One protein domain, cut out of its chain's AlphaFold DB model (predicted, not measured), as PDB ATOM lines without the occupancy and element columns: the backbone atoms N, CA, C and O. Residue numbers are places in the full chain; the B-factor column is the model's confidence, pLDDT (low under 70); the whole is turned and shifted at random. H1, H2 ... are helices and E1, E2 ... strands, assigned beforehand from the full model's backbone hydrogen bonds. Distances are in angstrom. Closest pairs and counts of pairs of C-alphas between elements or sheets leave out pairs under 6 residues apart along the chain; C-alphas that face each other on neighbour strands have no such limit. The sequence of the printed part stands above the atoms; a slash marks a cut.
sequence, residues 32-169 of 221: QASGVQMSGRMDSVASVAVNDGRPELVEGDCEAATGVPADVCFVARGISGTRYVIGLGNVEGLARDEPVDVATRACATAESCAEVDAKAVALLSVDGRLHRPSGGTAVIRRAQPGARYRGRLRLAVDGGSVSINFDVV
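This is residues 32 to 169 of the 221 residues of an uncharacterized protein of Actinobacteria bacterium QS_5_72_10 (UniProt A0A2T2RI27). Two sheets stand face to face as a sandwich, their strands crossed at 80 degrees: a larger sheet of six strands, E2 E1 E11 E10 E9 E6, and a smaller one of five, E3 E4 E5 E7 E8. The short helix H1 covers part of the smaller sheet, on its face away from the larger sheet, while H2, on neither sheet, lies out at one end of the longest axis. Along the 138 printed residues the two named helices and eleven named strands come as E1 E2 E3 H1 E4 E5 E6 H2 E7 E8 E9 E10 E11; both sheets run in the orders just given and are antiparallel throughout. The class is mostly strand, and the whole is compact, with a radius of gyration of the C-alphas of 13.7 A and spans of 42 by 35 by 28 A.

Find C-alpha 35 at (-7.604, -21.931, -22.577); from there E1, residues 35 to 42, runs 21.8 A. E2, residues 45 to 52, comes back over 18.0 A, and E3, residues 56 to 59, leads to H1, residues 62 to 66. Next read E4, residues 72 to 77, and E5, residues 83 to 89, the latter 20.0 A long. E6 takes residues 99 to 101. Look for H2, residues 110 to 117, from C-alpha 110 at (-8.908, 6.181, -0.618), 10.4 A long. E7, residues 121 to 126, and E8, residues 129 to 131, follow. E9, residues 135 to 144, is 25.1 A long and bends by 70 degrees at residue 141; E10, residues 148 to 157, is 26.2 A long and bends by 54 degrees at residue 151. E11, residues 160 to 168, runs 25.1 A to C-alpha 168 at (-5.756, -16.780, -22.765).

Start with the larger sheet, twisted, whose edge strands are E2 and E6. E1 and E2 form a hairpin, with N 38 and O 50 2.9 A apart. Beside E1 is E11, where N 37 and O 165 are 2.9 A apart. E9, E10 and E11 are a meander, each strand the antiparallel neighbour of the one before: look at N 153 and O 164, 2.8 A, and at N 139 and O 152, 2.9 A. E6 is the antiparallel neighbour of E9, with N 138 and O 100 within hydrogen-bond range at 2.8 A. In the smaller sheet, twisted with C-alphas up to 4.3 A off its best plane, check N 58 and O 73, 2.9 A, for E3 and E4; N 74 and O 86, 2.9 A, for the hairpin E4 and E5; N 87 and O 123, 3.0 A, for E5 and E7; and N 131 and O 124, 2.7 A, for the hairpin E7 and E8. Between the sheets, the closest C-alphas of E2 and E4 are those of Asp 52 and Ala 76, 6.0 A apart, and E7 and E10 are near each other. H1 is on the smaller sheet at a height over the sheet of 7.8 A, over E5; their closest C-alphas, Cys 62 and Gly 87, are 6.6 A apart. H2 and H1 are apart. In H1 and H2 every O i to N i+4 pair is within hydrogen-bond range.

The two C-alphas farthest apart are those of Ser 80 and Glu 111, 42.1 A, while those of Gln 32 and Val 169, first and last printed, are 6.8 A apart. The printed part has no cut. No link is long; E5 to E6 and E6 to H2 are short, the others tight. The mean pLDDT of the printed part is 87.2; residues 32, 63 to 69, 109 and 111 are under 70, and H1 has a mean of 65.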
ATOM      1  N   GLN A  32      -0.571 -19.983 -29.983       62.34
ATOM      2  CA  GLN A  32      -2.004 -19.822 -30.268       62.34
ATOM      3  C   GLN A  32      -2.913 -20.590 -29.302       62.34
ATOM      4  O   GLN A  32      -4.133 -20.428 -29.351       62.34
ATOM      5  N   ALA A  33      -2.345 -21.432 -28.434       77.38
ATOM      6  CA  ALA A  33      -3.111 -22.146 -27.426       77.38
ATOM      7  C   ALA A  33      -3.707 -21.142 -26.427       77.38
ATOM      8  O   ALA A  33      -2.978 -20.516 -25.655       77.38
ATOM      9  N   SER A  34      -5.031 -21.000 -26.478       89.75
ATOM     10  CA  SER A  34      -5.844 -20.248 -25.525       89.75
ATOM     11  C   SER A  34      -6.637 -21.248 -24.684       89.75
ATOM     12  O   SER A  34      -7.057 -22.280 -25.201       89.75
ATOM     13  N   GLY A  35      -6.842 -21.006 -23.396       93.50
ATOM     14  CA  GLY A  35      -7.604 -21.931 -22.577       93.50
ATOM     15  C   GLY A  35      -7.846 -21.502 -21.139       93.50
ATOM     16  O   GLY A  35      -7.044 -20.800 -20.522       93.50
ATOM     17  N   VAL A  36      -8.961 -21.990 -20.598       94.75
ATOM     18  CA  VAL A  36      -9.328 -21.911 -19.184       94.75
ATOM     19  C   VAL A  36      -9.655 -23.313 -18.685       94.75
ATOM     20  O   VAL A  36     -10.505 -24.018 -19.231       94.75
ATOM     21  N   GLN A  37      -8.994 -23.697 -17.598       95.44
ATOM     22  CA  GLN A  37      -9.297 -24.906 -16.846       95.44
ATOM     23  C   GLN A  37      -9.760 -24.514 -15.454       95.44
ATOM     24  O   GLN A  37      -9.055 -23.804 -14.739       95.44
ATOM     25  N   MET A  38     -10.935 -24.986 -15.058       95.00
ATOM     26  CA  MET A  38     -11.507 -24.674 -13.754       95.00
ATOM     27  C   MET A  38     -12.070 -25.924 -13.102       95.00
ATOM     28  O   MET A  38     -12.753 -26.719 -13.746       95.00
ATOM     29  N   SER A  39     -11.807 -26.077 -11.810       94.31
ATOM     30  CA  SER A  39     -12.328 -27.180 -11.010       94.31
ATOM     31  C   SER A  39     -12.625 -26.728  -9.590       94.31
ATOM     32  O   SER A  39     -11.847 -25.959  -9.016       94.31
ATOM     33  N   GLY A  40     -13.696 -27.236  -8.992       92.88
ATOM     34  CA  GLY A  40     -14.028 -26.909  -7.611       92.88
ATOM     35  C   GLY A  40     -15.450 -27.266  -7.231       92.88
ATOM     36  O   GLY A  40     -16.098 -28.082  -7.885       92.88
ATOM     37  N   ARG A  41     -15.930 -26.630  -6.168       92.00
ATOM     38  CA  ARG A  41     -17.292 -26.786  -5.647       92.00
ATOM     39  C   ARG A  41     -17.802 -25.462  -5.096       92.00
ATOM     40  O   ARG A  41     -17.006 -24.672  -4.586       92.00
ATOM     41  N   MET A  42     -19.109 -25.253  -5.187       89.56
ATOM     42  CA  MET A  42     -19.823 -24.082  -4.671       89.56
ATOM     43  C   MET A  42     -21.192 -24.532  -4.154       89.56
ATOM     44  O   MET A  42     -21.720 -25.534  -4.626       89.56
ATOM     45  N   ASP A  43     -21.812 -23.784  -3.248       86.81
ATOM     46  CA  ASP A  43     -23.159 -24.111  -2.752       86.81
ATOM     47  C   ASP A  43     -24.203 -24.164  -3.875       86.81
ATOM     48  O   ASP A  43     -25.117 -24.985  -3.854       86.81
ATOM     49  N   SER A  44     -24.052 -23.310  -4.891       78.25
ATOM     50  CA  SER A  44     -24.922 -23.276  -6.070       78.25
ATOM     51  C   SER A  44     -24.637 -24.389  -7.082       78.25
ATOM     52  O   SER A  44     -25.487 -24.666  -7.928       78.25
ATOM     53  N   VAL A  45     -23.454 -25.015  -7.032       78.75
ATOM     54  CA  VAL A  45     -23.003 -26.005  -8.019       78.75
ATOM     55  C   VAL A  45     -22.158 -27.078  -7.333       78.75
ATOM     56  O   VAL A  45     -20.997 -26.846  -6.983       78.75
ATOM     57  N   ALA A  46     -22.717 -28.286  -7.220       75.44
ATOM     58  CA  ALA A  46     -22.083 -29.419  -6.539       75.44
ATOM     59  C   ALA A  46     -20.660 -29.726  -7.049       75.44
ATOM     60  O   ALA A  46     -19.781 -30.077  -6.262       75.44
ATOM     61  N   SER A  47     -20.414 -29.551  -8.352       83.75
ATOM     62  CA  SER A  47     -19.085 -29.661  -8.956       83.75
ATOM     63  C   SER A  47     -18.919 -28.695 -10.125       83.75
ATOM     64  O   SER A  47     -19.712 -28.711 -11.066       83.75
ATOM     65  N   VAL A  48     -17.856 -27.899 -10.101       85.50
ATOM     66  CA  VAL A  48     -17.428 -27.052 -11.217       85.50
ATOM     67  C   VAL A  48     -16.379 -27.808 -12.019       85.50
ATOM     68  O   VAL A  48     -15.392 -28.268 -11.445       85.50
ATOM     69  N   ALA A  49     -16.577 -27.913 -13.331       88.38
ATOM     70  CA  ALA A  49     -15.602 -28.470 -14.263       88.38
ATOM     71  C   ALA A  49     -15.664 -27.717 -15.600       88.38
ATOM     72  O   ALA A  49     -16.651 -27.793 -16.337       88.38
ATOM     73  N   VAL A  50     -14.593 -26.990 -15.910       90.06
ATOM     74  CA  VAL A  50     -14.412 -26.265 -17.173       90.06
ATOM     75  C   VAL A  50     -13.105 -26.717 -17.796       90.06
ATOM     76  O   VAL A  50     -12.071 -26.750 -17.130       90.06
ATOM     77  N   ASN A  51     -13.168 -27.047 -19.078       91.31
ATOM     78  CA  ASN A  51     -12.014 -27.250 -19.937       91.31
ATOM     79  C   ASN A  51     -12.342 -26.584 -21.271       91.31
ATOM     80  O   ASN A  51     -12.823 -27.234 -22.199       91.31
ATOM     81  N   ASP A  52     -12.182 -25.266 -21.307       87.62
ATOM     82  CA  ASP A  52     -12.465 -24.462 -22.486       87.62
ATOM     83  C   ASP A  52     -11.147 -24.151 -23.188       87.62
ATOM     84  O   ASP A  52     -10.292 -23.477 -22.621       87.62
ATOM     85  N   GLY A  53     -10.965 -24.672 -24.400       87.81
ATOM     86  CA  GLY A  53      -9.779 -24.423 -25.227       87.81
ATOM     87  C   GLY A  53      -9.895 -23.185 -26.117       87.81
ATOM     88  O   GLY A  53      -9.028 -22.961 -26.959       87.81
ATOM     89  N   ARG A  54     -10.994 -22.428 -26.023       89.44
ATOM     90  CA  ARG A  54     -11.215 -21.180 -26.766       89.44
ATOM     91  C   ARG A  54     -12.084 -20.199 -25.961       89.44
ATOM     92  O   ARG A  54     -13.126 -19.774 -26.467       89.44
ATOM     93  N   PRO A  55     -11.662 -19.815 -24.744       90.75
ATOM     94  CA  PRO A  55     -12.356 -18.785 -23.985       90.75
ATOM     95  C   PRO A  55     -12.318 -17.458 -24.750       90.75
ATOM     96  O   PRO A  55     -11.346 -17.140 -25.441       90.75
ATOM     97  N   GLU A  56     -13.378 -16.674 -24.613       91.31
ATOM     98  CA  GLU A  56     -13.427 -15.302 -25.110       91.31
ATOM     99  C   GLU A  56     -12.757 -14.369 -24.094       91.31
ATOM    100  O   GLU A  56     -12.981 -14.486 -22.888       91.31
ATOM    101  N   LEU A  57     -11.927 -13.452 -24.595       90.75
ATOM    102  CA  LEU A  57     -11.278 -12.403 -23.816       90.75
ATOM    103  C   LEU A  57     -11.999 -11.079 -24.065       90.75
ATOM    104  O   LEU A  57     -12.139 -10.671 -25.217       90.75
ATOM    105  N   VAL A  58     -12.402 -10.409 -22.989       88.69
ATOM    106  CA  VAL A  58     -13.002  -9.071 -23.013       88.69
ATOM    107  C   VAL A  58     -12.150  -8.154 -22.141       88.69
ATOM    108  O   VAL A  58     -11.888  -8.489 -20.988       88.69
ATOM    109  N   GLU A  59     -11.714  -7.018 -22.675       87.19
ATOM    110  CA  GLU A  59     -10.918  -6.011 -21.961       87.19
ATOM    111  C   GLU A  59     -11.797  -4.775 -21.695       87.19
ATOM    112  O   GLU A  59     -12.561  -4.368 -22.568       87.19
ATOM    113  N   GLY A  60     -11.738  -4.199 -20.491       74.50
ATOM    114  CA  GLY A  60     -12.426  -2.952 -20.112       74.50
ATOM    115  C   GLY A  60     -13.949  -3.027 -19.894       74.50
ATOM    116  O   GLY A  60     -14.470  -2.320 -19.039       74.50
ATOM    117  N   ASP A  61     -14.667  -3.917 -20.586       70.44
ATOM    118  CA  ASP A  61     -16.145  -4.002 -20.538       70.44
ATOM    119  C   ASP A  61     -16.692  -5.027 -19.525       70.44
ATOM    120  O   ASP A  61     -17.865  -5.417 -19.541       70.44
ATOM    121  N   CYS A  62     -15.847  -5.486 -18.606       74.94
ATOM    122  CA  CYS A  62     -16.209  -6.479 -17.599       74.94
ATOM    123  C   CYS A  62     -17.338  -6.057 -16.670       74.94
ATOM    124  O   CYS A  62     -18.152  -6.892 -16.272       74.94
ATOM    125  N   GLU A  63     -17.383  -4.774 -16.314       68.69
ATOM    126  CA  GLU A  63     -18.331  -4.248 -15.337       68.69
ATOM    127  C   GLU A  63     -19.779  -4.474 -15.782       68.69
ATOM    128  O   GLU A  63     -20.631  -4.811 -14.963       68.69
ATOM    129  N   ALA A  64     -20.051  -4.412 -17.087       60.97
ATOM    130  CA  ALA A  64     -21.375  -4.706 -17.628       60.97
ATOM    131  C   ALA A  64     -21.815  -6.160 -17.364       60.97
ATOM    132  O   ALA A  64     -23.007  -6.437 -17.232       60.97
ATOM    133  N   ALA A  65     -20.863  -7.095 -17.269       58.09
ATOM    134  CA  ALA A  65     -21.122  -8.513 -17.030       58.09
ATOM    135  C   ALA A  65     -21.051  -8.910 -15.544       58.09
ATOM    136  O   ALA A  65     -21.640  -9.922 -15.154       58.09
ATOM    137  N   THR A  66     -20.323  -8.156 -14.717       60.66
ATOM    138  CA  THR A  66     -20.009  -8.531 -13.326       60.66
ATOM    139  C   THR A  66     -20.508  -7.533 -12.279       60.66
ATOM    140  O   THR A  66     -20.532  -7.864 -11.094       60.66
ATOM    141  N   GLY A  67     -20.901  -6.321 -12.679       60.69
ATOM    142  CA  GLY A  67     -21.275  -5.219 -11.787       60.69
ATOM    143  C   GLY A  67     -20.124  -4.678 -10.932       60.69
ATOM    144  O   GLY A  67     -20.378  -4.032  -9.917       60.69
ATOM    145  N   VAL A  68     -18.873  -5.006 -11.270       64.31
ATOM    146  CA  VAL A  68     -17.662  -4.559 -10.568       64.31
ATOM    147  C   VAL A  68     -16.575  -4.283 -11.613       64.31
ATOM    148  O   VAL A  68     -16.394  -5.118 -12.505       64.31
ATOM    149  N   PRO A  69     -15.834  -3.166 -11.510       66.62
ATOM    150  CA  PRO A  69     -14.751  -2.868 -12.439       66.62
ATOM    151  C   PRO A  69     -13.678  -3.959 -12.362       66.62
ATOM    152  O   PRO A  69     -13.150  -4.272 -11.293       66.62
ATOM    153  N   ALA A  70     -13.396  -4.565 -13.509       77.12
ATOM    154  CA  ALA A  70     -12.296  -5.494 -13.710       77.12
ATOM    155  C   ALA A  70     -11.644  -5.160 -15.052       77.12
ATOM    156  O   ALA A  70     -12.343  -4.834 -16.011       77.12
ATOM    157  N   ASP A  71     -10.318  -5.242 -15.111       83.06
ATOM    158  CA  ASP A  71      -9.551  -4.872 -16.302       83.06
ATOM    159  C   ASP A  71      -9.834  -5.842 -17.452       83.06
ATOM    160  O   ASP A  71      -9.963  -5.437 -18.607       83.06
ATOM    161  N   VAL A  72      -9.938  -7.135 -17.127       89.44
ATOM    162  CA  VAL A  72     -10.107  -8.212 -18.105       89.44
ATOM    163  C   VAL A  72     -11.068  -9.289 -17.629       89.44
ATOM    164  O   VAL A  72     -11.143  -9.610 -16.441       89.44
ATOM    165  N   CYS A  73     -11.785  -9.892 -18.574       91.56
ATOM    166  CA  CYS A  73     -12.710 -10.985 -18.334       91.56
ATOM    167  C   CYS A  73     -12.456 -12.134 -19.289       91.56
ATOM    168  O   CYS A  73     -12.299 -11.943 -20.495       91.56
ATOM    169  N   PHE A  74     -12.516 -13.343 -18.746       92.75
ATOM    170  CA  PHE A  74     -12.539 -14.568 -19.526       92.75
ATOM    171  C   PHE A  74     -13.951 -15.139 -19.494       92.75
ATOM    172  O   PHE A  74     -14.465 -15.480 -18.424       92.75
ATOM    173  N   VAL A  75     -14.582 -15.243 -20.660       92.00
ATOM    174  CA  VAL A  75     -15.881 -15.898 -20.816       92.00
ATOM    175  C   VAL A  75     -15.629 -17.309 -21.323       92.00
ATOM    176  O   VAL A  75     -15.175 -17.509 -22.449       92.00
ATOM    177  N   ALA A  76     -15.920 -18.291 -20.476       93.38
ATOM    178  CA  ALA A  76     -15.706 -19.702 -20.756       93.38
ATOM    179  C   ALA A  76     -17.013 -20.496 -20.645       93.38
ATOM    180  O   ALA A  76     -17.962 -20.084 -19.964       93.38
ATOM    181  N   ARG A  77     -17.065 -21.663 -21.288       91.69
ATOM    182  CA  ARG A  77     -18.185 -22.608 -21.158       91.69
ATOM    183  C   ARG A  77     -17.742 -23.903 -20.491       91.69
ATOM    184  O   ARG A  77     -16.748 -24.512 -20.877       91.69
ATOM    185  N   GLY A  78     -18.499 -24.333 -19.487       87.12
ATOM    186  CA  GLY A  78     -18.307 -25.637 -18.856       87.12
ATOM    187  C   GLY A  78     -18.786 -26.791 -19.730       87.12
ATOM    188  O   GLY A  78     -19.457 -26.596 -20.743       87.12
ATOM    189  N   ILE A  79     -18.495 -28.015 -19.285       82.50
ATOM    190  CA  ILE A  79     -18.888 -29.252 -19.987       82.50
ATOM    191  C   ILE A  79     -20.419 -29.372 -20.106       82.50
ATOM    192  O   ILE A  79     -20.931 -29.870 -21.103       82.50
ATOM    193  N   SER A  80     -21.155 -28.868 -19.113       83.25
ATOM    194  CA  SER A  80     -22.622 -28.806 -19.092       83.25
ATOM    195  C   SER A  80     -23.221 -27.711 -19.986       83.25
ATOM    196  O   SER A  80     -24.439 -27.581 -20.047       83.25
ATOM    197  N   GLY A  81     -22.397 -26.882 -20.636       86.38
ATOM    198  CA  GLY A  81     -22.841 -25.689 -21.363       86.38
ATOM    199  C   GLY A  81     -23.057 -24.448 -20.487       86.38
ATOM    200  O   GLY A  81     -23.309 -23.374 -21.031       86.38
ATOM    201  N   THR A  82     -22.905 -24.573 -19.163       90.50
ATOM    202  CA  THR A  82     -22.946 -23.467 -18.189       90.50
ATOM    203  C   THR A  82     -21.940 -22.380 -18.556       90.50
ATOM    204  O   THR A  82     -20.778 -22.675 -18.864       90.50
ATOM    205  N   ARG A  83     -22.376 -21.117 -18.517       91.19
ATOM    206  CA  ARG A  83     -21.533 -19.957 -18.820       91.19
ATOM    207  C   ARG A  83     -20.813 -19.496 -17.559       91.19
ATOM    208  O   ARG A  83     -21.446 -19.214 -16.544       91.19
ATOM    209  N   TYR A  84     -19.499 -19.345 -17.662       91.75
ATOM    210  CA  TYR A  84     -18.645 -18.813 -16.608       91.75
ATOM    211  C   TYR A  84     -17.987 -17.523 -17.083       91.75
ATOM    212  O   TYR A  84     -17.430 -17.479 -18.179       91.75
ATOM    213  N   VAL A  85     -18.036 -16.481 -16.259       92.38
ATOM    214  CA  VAL A  85     -17.283 -15.240 -16.479       92.38
ATOM    215  C   VAL A  85     -16.325 -15.058 -15.317       92.38
ATOM    216  O   VAL A  85     -16.749 -15.013 -14.162       92.38
ATOM    217  N   ILE A  86     -15.036 -14.979 -15.624       92.94
ATOM    218  CA  ILE A  86     -13.962 -14.783 -14.649       92.94
ATOM    219  C   ILE A  86     -13.409 -13.382 -14.877       92.94
ATOM    220  O   ILE A  86     -12.744 -13.160 -15.884       92.94
ATOM    221  N   GLY A  87     -13.713 -12.450 -13.976       92.06
ATOM    222  CA  GLY A  87     -13.197 -11.081 -14.027       92.06
ATOM    223  C   GLY A  87     -11.927 -10.945 -13.196       92.06
ATOM    224  O   GLY A  87     -11.876 -11.469 -12.080       92.06
ATOM    225  N   LEU A  88     -10.925 -10.245 -13.725       91.25
ATOM    226  CA  LEU A  88      -9.669  -9.936 -13.052       91.25
ATOM    227  C   LEU A  88      -9.316  -8.454 -13.173       91.25
ATOM    228  O   LEU A  88      -9.341  -7.896 -14.266       91.25
ATOM    229  N   GLY A  89      -8.946  -7.847 -12.050       89.31
ATOM    230  CA  GLY A  89      -8.410  -6.490 -11.968       89.31
ATOM    231  C   GLY A  89      -7.021  -6.453 -11.331       89.31
ATOM    232  O   GLY A  89      -6.586  -7.423 -10.695       89.31
ATOM    233  N   ASN A  90      -6.342  -5.321 -11.505       88.12
ATOM    234  CA  ASN A  90      -4.952  -5.062 -11.129       88.12
ATOM    235  C   ASN A  90      -3.958  -6.014 -11.816       88.12
ATOM    236  O   ASN A  90      -2.879  -6.296 -11.295       88.12
ATOM    237  N   VAL A  91      -4.307  -6.552 -12.990       88.00
ATOM    238  CA  VAL A  91      -3.542  -7.659 -13.592       88.00
ATOM    239  C   VAL A  91      -2.154  -7.247 -14.065       88.00
ATOM    240  O   VAL A  91      -1.204  -8.012 -13.904       88.00
ATOM    241  N   GLU A  92      -2.019  -6.044 -14.616       85.94
ATOM    242  CA  GLU A  92      -0.746  -5.529 -15.127       85.94
ATOM    243  C   GLU A  92       0.237  -5.216 -13.996       85.94
ATOM    244  O   GLU A  92       1.398  -5.618 -14.058       85.94
ATOM    245  N   GLY A  93      -0.242  -4.584 -12.919       86.25
ATOM    246  CA  GLY A  93       0.576  -4.253 -11.749       86.25
ATOM    247  C   GLY A  93       1.042  -5.475 -10.947       86.25
ATOM    248  O   GLY A  93       1.999  -5.381 -10.179       86.25
ATOM    249  N   LEU A  94       0.394  -6.631 -11.132       87.62
ATOM    250  CA  LEU A  94       0.622  -7.847 -10.345       87.62
ATOM    251  C   LEU A  94       1.219  -9.008 -11.164       87.62
ATOM    252  O   LEU A  94       1.387 -10.111 -10.637       87.62
ATOM    253  N   ALA A  95       1.578  -8.786 -12.433       90.69
ATOM    254  CA  ALA A  95       2.158  -9.795 -13.325       90.69
ATOM    255  C   ALA A  95       3.649 -10.070 -13.043       90.69
ATOM    256  O   ALA A  95       4.523  -9.754 -13.848       90.69
ATOM    257  N   ARG A  96       3.935 -10.685 -11.891       91.88
ATOM    258  CA  ARG A  96       5.300 -10.947 -11.391       91.88
ATOM    259  C   ARG A  96       5.592 -12.410 -11.026       91.88
ATOM    260  O   ARG A  96       6.626 -12.684 -10.441       91.88
ATOM    261  N   ASP A  97       4.700 -13.344 -11.380       93.38
ATOM    262  CA  ASP A  97       4.784 -14.786 -11.043       93.38
ATOM    263  C   ASP A  97       4.924 -15.072  -9.532       93.38
ATOM    264  O   ASP A  97       5.436 -16.108  -9.115       93.38
ATOM    265  N   GLU A  98       4.400 -14.171  -8.701       93.81
ATOM    266  CA  GLU A  98       4.334 -14.327  -7.248       93.81
ATOM    267  C   GLU A  98       2.879 -14.450  -6.784       93.81
ATOM    268  O   GLU A  98       1.976 -13.888  -7.417       93.81
ATOM    269  N   PRO A  99       2.622 -15.186  -5.688       95.25
ATOM    270  CA  PRO A  99       1.302 -15.231  -5.086       95.25
ATOM    271  C   PRO A  99       0.941 -13.879  -4.469       95.25
ATOM    272  O   PRO A  99       1.691 -13.322  -3.671       95.25
ATOM    273  N   VAL A 100      -0.243 -13.389  -4.812       94.94
ATOM    274  CA  VAL A 100      -0.870 -12.208  -4.216       94.94
ATOM    275  C   VAL A 100      -2.254 -12.573  -3.698       94.94
ATOM    276  O   VAL A 100      -2.932 -13.443  -4.258       94.94
ATOM    277  N   ASP A 101      -2.673 -11.918  -2.623       95.62
ATOM    278  CA  ASP A 101      -4.000 -12.133  -2.062       95.62
ATOM    279  C   ASP A 101      -5.082 -11.555  -2.974       95.62
ATOM    280  O   ASP A 101      -4.882 -10.553  -3.666       95.62
ATOM    281  N   VAL A 102      -6.250 -12.191  -2.949       92.44
ATOM    282  CA  VAL A 102      -7.450 -11.678  -3.613       92.44
ATOM    283  C   VAL A 102      -8.174 -10.707  -2.684       92.44
ATOM    284  O   VAL A 102      -8.434 -11.021  -1.520       92.44
ATOM    285  N   ALA A 103      -8.517  -9.529  -3.197       89.31
ATOM    286  CA  ALA A 103      -9.290  -8.529  -2.477       89.31
ATOM    287  C   ALA A 103     -10.700  -9.052  -2.156       89.31
ATOM    288  O   ALA A 103     -11.411  -9.557  -3.022       89.31
ATOM    289  N   THR A 104     -11.110  -8.905  -0.896       85.06
ATOM    290  CA  THR A 104     -12.408  -9.382  -0.380       85.06
ATOM    291  C   THR A 104     -13.387  -8.247  -0.100       85.06
ATOM    292  O   THR A 104     -14.555  -8.476   0.213       85.06
ATOM    293  N   ARG A 105     -12.907  -7.006  -0.190       74.62
ATOM    294  CA  ARG A 105     -13.670  -5.782   0.037       74.62
ATOM    295  C   ARG A 105     -13.582  -4.905  -1.198       74.62
ATOM    296  O   ARG A 105     -12.563  -4.898  -1.884       74.62
ATOM    297  N   ALA A 106     -14.653  -4.164  -1.452       73.12
ATOM    298  CA  ALA A 106     -14.642  -3.121  -2.461       73.12
ATOM    299  C   ALA A 106     -13.837  -1.908  -1.967       73.12
ATOM    300  O   ALA A 106     -13.834  -1.596  -0.775       73.12
ATOM    301  N   CYS A 107     -13.202  -1.218  -2.908       71.06
ATOM    302  CA  CYS A 107     -12.630   0.110  -2.716       71.06
ATOM    303  C   CYS A 107     -13.785   1.106  -2.496       71.06
ATOM    304  O   CYS A 107     -14.626   1.295  -3.372       71.06
ATOM    305  N   ALA A 108     -13.870   1.678  -1.291       72.00
ATOM    306  CA  ALA A 108     -14.922   2.631  -0.902       72.00
ATOM    307  C   ALA A 108     -14.355   3.955  -0.357       72.00
ATOM    308  O   ALA A 108     -14.997   4.998  -0.435       72.00
ATOM    309  N   THR A 109     -13.141   3.914   0.187       69.81
ATOM    310  CA  THR A 109     -12.359   5.058   0.676       69.81
ATOM    311  C   THR A 109     -10.947   4.996   0.101       69.81
ATOM    312  O   THR A 109     -10.452   3.901  -0.150       69.81
ATOM    313  N   ALA A 110     -10.262   6.134  -0.049       70.50
ATOM    314  CA  ALA A 110      -8.908   6.181  -0.618       70.50
ATOM    315  C   ALA A 110      -7.924   5.199   0.057       70.50
ATOM    316  O   ALA A 110      -7.166   4.514  -0.623       70.50
ATOM    317  N   GLU A 111      -7.991   5.074   1.383       66.38
ATOM    318  CA  GLU A 111      -7.168   4.139   2.160       66.38
ATOM    319  C   GLU A 111      -7.516   2.671   1.858       66.38
ATOM    320  O   GLU A 111      -6.628   1.861   1.605       66.38
ATOM    321  N   SER A 112      -8.809   2.333   1.765       76.06
ATOM    322  CA  SER A 112      -9.239   0.989   1.353       76.06
ATOM    323  C   SER A 112      -8.886   0.665  -0.102       76.06
ATOM    324  O   SER A 112      -8.679  -0.498  -0.433       76.06
ATOM    325  N   CYS A 113      -8.807   1.674  -0.972       79.44
ATOM    326  CA  CYS A 113      -8.443   1.496  -2.373       79.44
ATOM    327  C   CYS A 113      -6.957   1.175  -2.512       79.44
ATOM    328  O   CYS A 113      -6.625   0.212  -3.186       79.44
ATOM    329  N   ALA A 114      -6.087   1.864  -1.767       78.00
ATOM    330  CA  ALA A 114      -4.658   1.555  -1.757       78.00
ATOM    331  C   ALA A 114      -4.370   0.104  -1.313       78.00
ATOM    332  O   ALA A 114      -3.506  -0.567  -1.877       78.00
ATOM    333  N   GLU A 115      -5.115  -0.419  -0.332       77.44
ATOM    334  CA  GLU A 115      -5.012  -1.832   0.059       77.44
ATOM    335  C   GLU A 115      -5.516  -2.804  -1.019       77.44
ATOM    336  O   GLU A 115      -5.021  -3.932  -1.113       77.44
ATOM    337  N   VAL A 116      -6.527  -2.404  -1.795       83.06
ATOM    338  CA  VAL A 116      -7.082  -3.193  -2.905       83.06
ATOM    339  C   VAL A 116      -6.141  -3.173  -4.109       83.06
ATOM    340  O   VAL A 116      -5.967  -4.215  -4.731       83.06
ATOM    341  N   ASP A 117      -5.471  -2.056  -4.385       84.25
ATOM    342  CA  ASP A 117      -4.514  -1.898  -5.490       84.25
ATOM    343  C   ASP A 117      -3.305  -2.837  -5.353       84.25
ATOM    344  O   ASP A 117      -2.749  -3.317  -6.340       84.25
ATOM    345  N   ALA A 118      -2.921  -3.167  -4.117       86.19
ATOM    346  CA  ALA A 118      -1.865  -4.138  -3.830       86.19
ATOM    347  C   ALA A 118      -2.309  -5.611  -3.974       86.19
ATOM    348  O   ALA A 118      -1.485  -6.522  -3.835       86.19
ATOM    349  N   LYS A 119      -3.600  -5.864  -4.217       90.75
ATOM    350  CA  LYS A 119      -4.232  -7.190  -4.258       90.75
ATOM    351  C   LYS A 119      -4.850  -7.454  -5.625       90.75
ATOM    352  O   LYS A 119      -5.222  -6.540  -6.357       90.75
ATOM    353  N   ALA A 120      -5.012  -8.730  -5.959       89.56
ATOM    354  CA  ALA A 120      -5.761  -9.098  -7.153       89.56
ATOM    355  C   ALA A 120      -7.259  -8.897  -6.903       89.56
ATOM    356  O   ALA A 120      -7.799  -9.394  -5.913       89.56
ATOM    357  N   VAL A 121      -7.960  -8.230  -7.815       88.50
ATOM    358  CA  VAL A 121      -9.429  -8.221  -7.805       88.50
ATOM    359  C   VAL A 121      -9.887  -9.402  -8.647       88.50
ATOM    360  O   VAL A 121      -9.489  -9.513  -9.801       88.50
ATOM    361  N   ALA A 122     -10.688 -10.307  -8.082       90.50
ATOM    362  CA  ALA A 122     -11.197 -11.470  -8.805       90.50
ATOM    363  C   ALA A 122     -12.701 -11.639  -8.595       90.50
ATOM    364  O   ALA A 122     -13.212 -11.488  -7.485       90.50
ATOM    365  N   LEU A 123     -13.407 -11.982  -9.668       88.19
ATOM    366  CA  LEU A 123     -14.857 -12.150  -9.692       88.19
ATOM    367  C   LEU A 123     -15.205 -13.421 -10.455       88.19
ATOM    368  O   LEU A 123     -14.572 -13.736 -11.463       88.19
ATOM    369  N   LEU A 124     -16.242 -14.120 -10.004       90.94
ATOM    370  CA  LEU A 124     -16.776 -15.287 -10.693       90.94
ATOM    371  C   LEU A 124     -18.276 -15.094 -10.903       90.94
ATOM    372  O   LEU A 124     -19.014 -14.936  -9.940       90.94
ATOM    373  N   SER A 125     -18.743 -15.121 -12.146       90.12
ATOM    374  CA  SER A 125     -20.170 -15.182 -12.470       90.12
ATOM    375  C   SER A 125     -20.495 -16.522 -13.119       90.12
ATOM    376  O   SER A 125     -19.759 -16.984 -13.994       90.12
ATOM    377  N   VAL A 126     -21.580 -17.151 -12.675       90.81
ATOM    378  CA  VAL A 126     -22.051 -18.461 -13.143       90.81
ATOM    379  C   VAL A 126     -23.487 -18.298 -13.615       90.81
ATOM    380  O   VAL A 126     -24.354 -17.943 -12.821       90.81
ATOM    381  N   ASP A 127     -23.728 -18.490 -14.912       89.06
ATOM    382  CA  ASP A 127     -25.030 -18.251 -15.558       89.06
ATOM    383  C   ASP A 127     -25.656 -16.888 -15.183       89.06
ATOM    384  O   ASP A 127     -26.861 -16.747 -14.998       89.06
ATOM    385  N   GLY A 128     -24.811 -15.855 -15.056       86.44
ATOM    386  CA  GLY A 128     -25.216 -14.488 -14.714       86.44
ATOM    387  C   GLY A 128     -25.327 -14.203 -13.214       86.44
ATOM    388  O   GLY A 128     -25.450 -13.043 -12.825       86.44
ATOM    389  N   ARG A 129     -25.236 -15.220 -12.351       88.00
ATOM    390  CA  ARG A 129     -25.179 -15.026 -10.901       88.00
ATOM    391  C   ARG A 129     -23.747 -14.735 -10.461       88.00
ATOM    392  O   ARG A 129     -22.864 -15.576 -10.603       88.00
ATOM    393  N   LEU A 130     -23.543 -13.559  -9.870       87.62
ATOM    394  CA  LEU A 130     -22.256 -13.155  -9.315       87.62
ATOM    395  C   LEU A 130     -21.963 -13.873  -7.988       87.62
ATOM    396  O   LEU A 130     -22.767 -13.841  -7.058       87.62
ATOM    397  N   HIS A 131     -20.767 -14.439  -7.898       88.19
ATOM    398  CA  HIS A 131     -20.154 -15.002  -6.704       88.19
ATOM    399  C   HIS A 131     -18.913 -14.172  -6.363       88.19
ATOM    400  O   HIS A 131     -17.905 -14.199  -7.077       88.19
ATOM    401  N   ARG A 132     -18.995 -13.401  -5.275       88.19
ATOM    402  CA  ARG A 132     -17.862 -12.610  -4.783       88.19
ATOM    403  C   ARG A 132     -16.971 -13.496  -3.915       88.19
ATOM    404  O   ARG A 132     -17.469 -14.032  -2.927       88.19
ATOM    405  N   PRO A 133     -15.681 -13.656  -4.251       90.94
ATOM    406  CA  PRO A 133     -14.782 -14.430  -3.415       90.94
ATOM    407  C   PRO A 133     -14.661 -13.825  -2.014       90.94
ATOM    408  O   PRO A 133     -14.480 -12.619  -1.857       90.94
ATOM    409  N   SER A 134     -14.715 -14.672  -0.990       92.50
ATOM    410  CA  SER A 134     -14.441 -14.286   0.402       92.50
ATOM    411  C   SER A 134     -12.946 -14.292   0.729       92.50
ATOM    412  O   SER A 134     -12.551 -13.928   1.835       92.50
ATOM    413  N   GLY A 135     -12.116 -14.699  -0.231       93.69
ATOM    414  CA  GLY A 135     -10.664 -14.748  -0.146       93.69
ATOM    415  C   GLY A 135     -10.078 -15.551  -1.298       93.69
ATOM    416  O   GLY A 135     -10.796 -16.073  -2.159       93.69
ATOM    417  N   GLY A 136      -8.758 -15.677  -1.307       95.62
ATOM    418  CA  GLY A 136      -8.075 -16.459  -2.319       95.62
ATOM    419  C   GLY A 136      -6.658 -15.996  -2.585       95.62
ATOM    420  O   GLY A 136      -6.171 -15.048  -1.980       95.62
ATOM    421  N   THR A 137      -6.024 -16.680  -3.527       97.31
ATOM    422  CA  THR A 137      -4.690 -16.345  -4.024       97.31
ATOM    423  C   THR A 137      -4.705 -16.294  -5.544       97.31
ATOM    424  O   THR A 137      -5.351 -17.119  -6.199       97.31
ATOM    425  N   ALA A 138      -3.971 -15.343  -6.104       96.25
ATOM    426  CA  ALA A 138      -3.716 -15.223  -7.528       96.25
ATOM    427  C   ALA A 138      -2.208 -15.305  -7.779       96.25
ATOM    428  O   ALA A 138      -1.419 -14.757  -7.023       96.25
ATOM    429  N   VAL A 139      -1.806 -15.991  -8.845       97.25
ATOM    430  CA  VAL A 139      -0.445 -15.911  -9.390       97.25
ATOM    431  C   VAL A 139      -0.590 -15.538 -10.853       97.25
ATOM    432  O   VAL A 139      -1.078 -16.340 -11.657       97.25
ATOM    433  N   ILE A 140      -0.187 -14.319 -11.196       95.19
ATOM    434  CA  ILE A 140      -0.269 -13.789 -12.556       95.19
ATOM    435  C   ILE A 140       1.134 -13.844 -13.149       95.19
ATOM    436  O   ILE A 140       2.060 -13.185 -12.683       95.19
ATOM    437  N   ARG A 141       1.300 -14.681 -14.172       95.12
ATOM    438  CA  ARG A 141       2.588 -14.928 -14.838       95.12
ATOM    439  C   ARG A 141       2.833 -13.987 -15.998       95.12
ATOM    440  O   ARG A 141       3.974 -13.737 -16.371       95.12
ATOM    441  N   ARG A 142       1.752 -13.556 -16.642       93.56
ATOM    442  CA  ARG A 142       1.786 -12.658 -17.789       93.56
ATOM    443  C   ARG A 142       0.465 -11.909 -17.871       93.56
ATOM    444  O   ARG A 142      -0.585 -12.545 -17.850       93.56
ATOM    445  N   ALA A 143       0.547 -10.596 -18.021       92.81
ATOM    446  CA  ALA A 143      -0.551  -9.732 -18.419       92.81
ATOM    447  C   ALA A 143      -0.016  -8.831 -19.533       92.81
ATOM    448  O   ALA A 143       0.835  -7.980 -19.293       92.81
ATOM    449  N   GLN A 144      -0.405  -9.119 -20.772       91.56
ATOM    450  CA  GLN A 144      -0.015  -8.355 -21.952       91.56
ATOM    451  C   GLN A 144      -1.293  -7.988 -22.708       91.56
ATOM    452  O   GLN A 144      -1.838  -8.868 -23.387       91.56
ATOM    453  N   PRO A 145      -1.764  -6.734 -22.581       88.69
ATOM    454  CA  PRO A 145      -2.954  -6.248 -23.273       88.69
ATOM    455  C   PRO A 145      -2.916  -6.531 -24.764       88.69
ATOM    456  O   PRO A 145      -1.870  -6.395 -25.408       88.69
ATOM    457  N   GLY A 146      -4.040  -6.999 -25.303       86.31
ATOM    458  CA  GLY A 146      -4.166  -7.366 -26.711       86.31
ATOM    459  C   GLY A 146      -3.277  -8.531 -27.163       86.31
ATOM    460  O   GLY A 146      -3.204  -8.798 -28.362       86.31
ATOM    461  N   ALA A 147      -2.604  -9.240 -26.247       88.94
ATOM    462  CA  ALA A 147      -1.680 -10.316 -26.601       88.94
ATOM    463  C   ALA A 147      -1.885 -11.596 -25.789       88.94
ATOM    464  O   ALA A 147      -2.140 -12.647 -26.376       88.94
ATOM    465  N   ARG A 148      -1.712 -11.571 -24.461       91.75
ATOM    466  CA  ARG A 148      -1.755 -12.802 -23.656       91.75
ATOM    467  C   ARG A 148      -1.904 -12.552 -22.163       91.75
ATOM    468  O   ARG A 148      -1.133 -11.795 -21.575       91.75
ATOM    469  N   TYR A 149      -2.772 -13.333 -21.534       93.81
ATOM    470  CA  TYR A 149      -2.937 -13.391 -20.085       93.81
ATOM    471  C   TYR A 149      -2.701 -14.813 -19.593       93.81
ATOM    472  O   TYR A 149      -3.331 -15.748 -20.074       93.81
ATOM    473  N   ARG A 150      -1.796 -15.003 -18.631       95.25
ATOM    474  CA  ARG A 150      -1.463 -16.332 -18.102       95.25
ATOM    475  C   ARG A 150      -1.323 -16.307 -16.594       95.25
ATOM    476  O   ARG A 150      -0.615 -15.462 -16.048       95.25
ATOM    477  N   GLY A 151      -1.907 -17.292 -15.927       96.12
ATOM    478  CA  GLY A 151      -1.835 -17.388 -14.480       96.12
ATOM    479  C   GLY A 151      -2.720 -18.468 -13.885       96.12
ATOM    480  O   GLY A 151      -3.180 -19.395 -14.557       96.12
ATOM    481  N   ARG A 152      -2.915 -18.346 -12.576       97.25
ATOM    482  CA  ARG A 152      -3.763 -19.225 -11.776       97.25
ATOM    483  C   ARG A 152      -4.439 -18.460 -10.649       97.25
ATOM    484  O   ARG A 152      -3.855 -17.542 -10.081       97.25
ATOM    485  N   LEU A 153      -5.633 -18.903 -10.291       97.06
ATOM    486  CA  LEU A 153      -6.431 -18.389  -9.186       97.06
ATOM    487  C   LEU A 153      -6.852 -19.556  -8.300       97.06
ATOM    488  O   LEU A 153      -7.138 -20.658  -8.778       97.06
ATOM    489  N   ARG A 154      -6.924 -19.306  -7.001       97.12
ATOM    490  CA  ARG A 154      -7.623 -20.148  -6.034       97.12
ATOM    491  C   ARG A 154      -8.547 -19.248  -5.249       97.12
ATOM    492  O   ARG A 154      -8.065 -18.417  -4.491       97.12
ATOM    493  N   LEU A 155      -9.843 -19.411  -5.442       95.94
ATOM    494  CA  LEU A 155     -10.869 -18.561  -4.858       95.94
ATOM    495  C   LEU A 155     -11.620 -19.345  -3.787       95.94
ATOM    496  O   LEU A 155     -12.010 -20.491  -4.016       95.94
ATOM    497  N   ALA A 156     -11.825 -18.725  -2.631       95.50
ATOM    498  CA  ALA A 156     -12.829 -19.152  -1.668       95.50
ATOM    499  C   ALA A 156     -14.155 -18.492  -2.061       95.50
ATOM    500  O   ALA A 156     -14.232 -17.270  -2.166       95.50
ATOM    501  N   VAL A 157     -15.174 -19.298  -2.331       92.12
ATOM    502  CA  VAL A 157     -16.496 -18.871  -2.824       92.12
ATOM    503  C   VAL A 157     -17.575 -19.605  -2.028       92.12
ATOM    504  O   VAL A 157     -17.246 -20.543  -1.310       92.12
ATOM    505  N   ASP A 158     -18.834 -19.179  -2.122       88.69
ATOM    506  CA  ASP A 158     -19.968 -19.684  -1.323       88.69
ATOM    507  C   ASP A 158     -19.899 -21.202  -1.040       88.69
ATOM    508  O   ASP A 158     -20.013 -22.024  -1.954       88.69
ATOM    509  N   GLY A 159     -19.615 -21.550   0.224       85.31
ATOM    510  CA  GLY A 159     -19.537 -22.919   0.754       85.31
ATOM    511  C   GLY A 159     -18.439 -23.825   0.191       85.31
ATOM    512  O   GLY A 159     -18.386 -25.024   0.499       85.31
ATOM    513  N   GLY A 160     -17.512 -23.285  -0.599       93.12
ATOM    514  CA  GLY A 160     -16.488 -24.069  -1.270       93.12
ATOM    515  C   GLY A 160     -15.281 -23.283  -1.764       93.12
ATOM    516  O   GLY A 160     -14.890 -22.239  -1.242       93.12
ATOM    517  N   SER A 161     -14.617 -23.863  -2.756       94.81
ATOM    518  CA  SER A 161     -13.445 -23.268  -3.376       94.81
ATOM    519  C   SER A 161     -13.327 -23.697  -4.825       94.81
ATOM    520  O   SER A 161     -13.752 -24.790  -5.220       94.81
ATOM    521  N   VAL A 162     -12.739 -22.813  -5.621       95.62
ATOM    522  CA  VAL A 162     -12.556 -22.996  -7.056       95.62
ATOM    523  C   VAL A 162     -11.107 -22.687  -7.406       95.62
ATOM    524  O   VAL A 162     -10.557 -21.661  -7.010       95.62
ATOM    525  N   SER A 163     -10.472 -23.597  -8.139       96.88
ATOM    526  CA  SER A 163      -9.151 -23.392  -8.733       96.88
ATOM    527  C   SER A 163      -9.303 -23.146 -10.226       96.88
ATOM    528  O   SER A 163     -10.019 -23.887 -10.896       96.88
ATOM    529  N   ILE A 164      -8.619 -22.126 -10.733       96.88
ATOM    530  CA  ILE A 164      -8.681 -21.680 -12.125       96.88
ATOM    531  C   ILE A 164      -7.249 -21.593 -12.640       96.88
ATOM    532  O   ILE A 164      -6.423 -20.922 -12.029       96.88
ATOM    533  N   ASN A 165      -6.947 -22.239 -13.756       96.81
ATOM    534  CA  ASN A 165      -5.737 -22.000 -14.535       96.81
ATOM    535  C   ASN A 165      -6.151 -21.374 -15.860       96.81
ATOM    536  O   ASN A 165      -7.114 -21.827 -16.480       96.81
ATOM    537  N   PHE A 166      -5.425 -20.352 -16.291       95.38
ATOM    538  CA  PHE A 166      -5.729 -19.647 -17.527       95.38
ATOM    539  C   PHE A 166      -4.453 -19.358 -18.309       95.38
ATOM    540  O   PHE A 166      -3.402 -19.034 -17.748       95.38
ATOM    541  N   ASP A 167      -4.563 -19.493 -19.619       95.31
ATOM    542  CA  ASP A 167      -3.581 -19.062 -20.601       95.31
ATOM    543  C   ASP A 167      -4.382 -18.600 -21.815       95.31
ATOM    544  O   ASP A 167      -4.765 -19.410 -22.646       95.31
ATOM    545  N   VAL A 168      -4.769 -17.329 -21.837       92.88
ATOM    546  CA  VAL A 168      -5.756 -16.780 -22.765       92.88
ATOM    547  C   VAL A 168      -5.071 -15.832 -23.732       92.88
ATOM    548  O   VAL A 168      -4.370 -14.904 -23.326       92.88
ATOM    549  N   VAL A 169      -5.304 -16.069 -25.016       91.19
ATOM    550  CA  VAL A 169      -4.875 -15.218 -26.127       91.19
ATOM    551  C   VAL A 169      -6.140 -14.628 -26.764       91.19
ATOM    552  O   VAL A 169      -7.101 -15.385 -26.956       91.19
TER     553      VAL A 169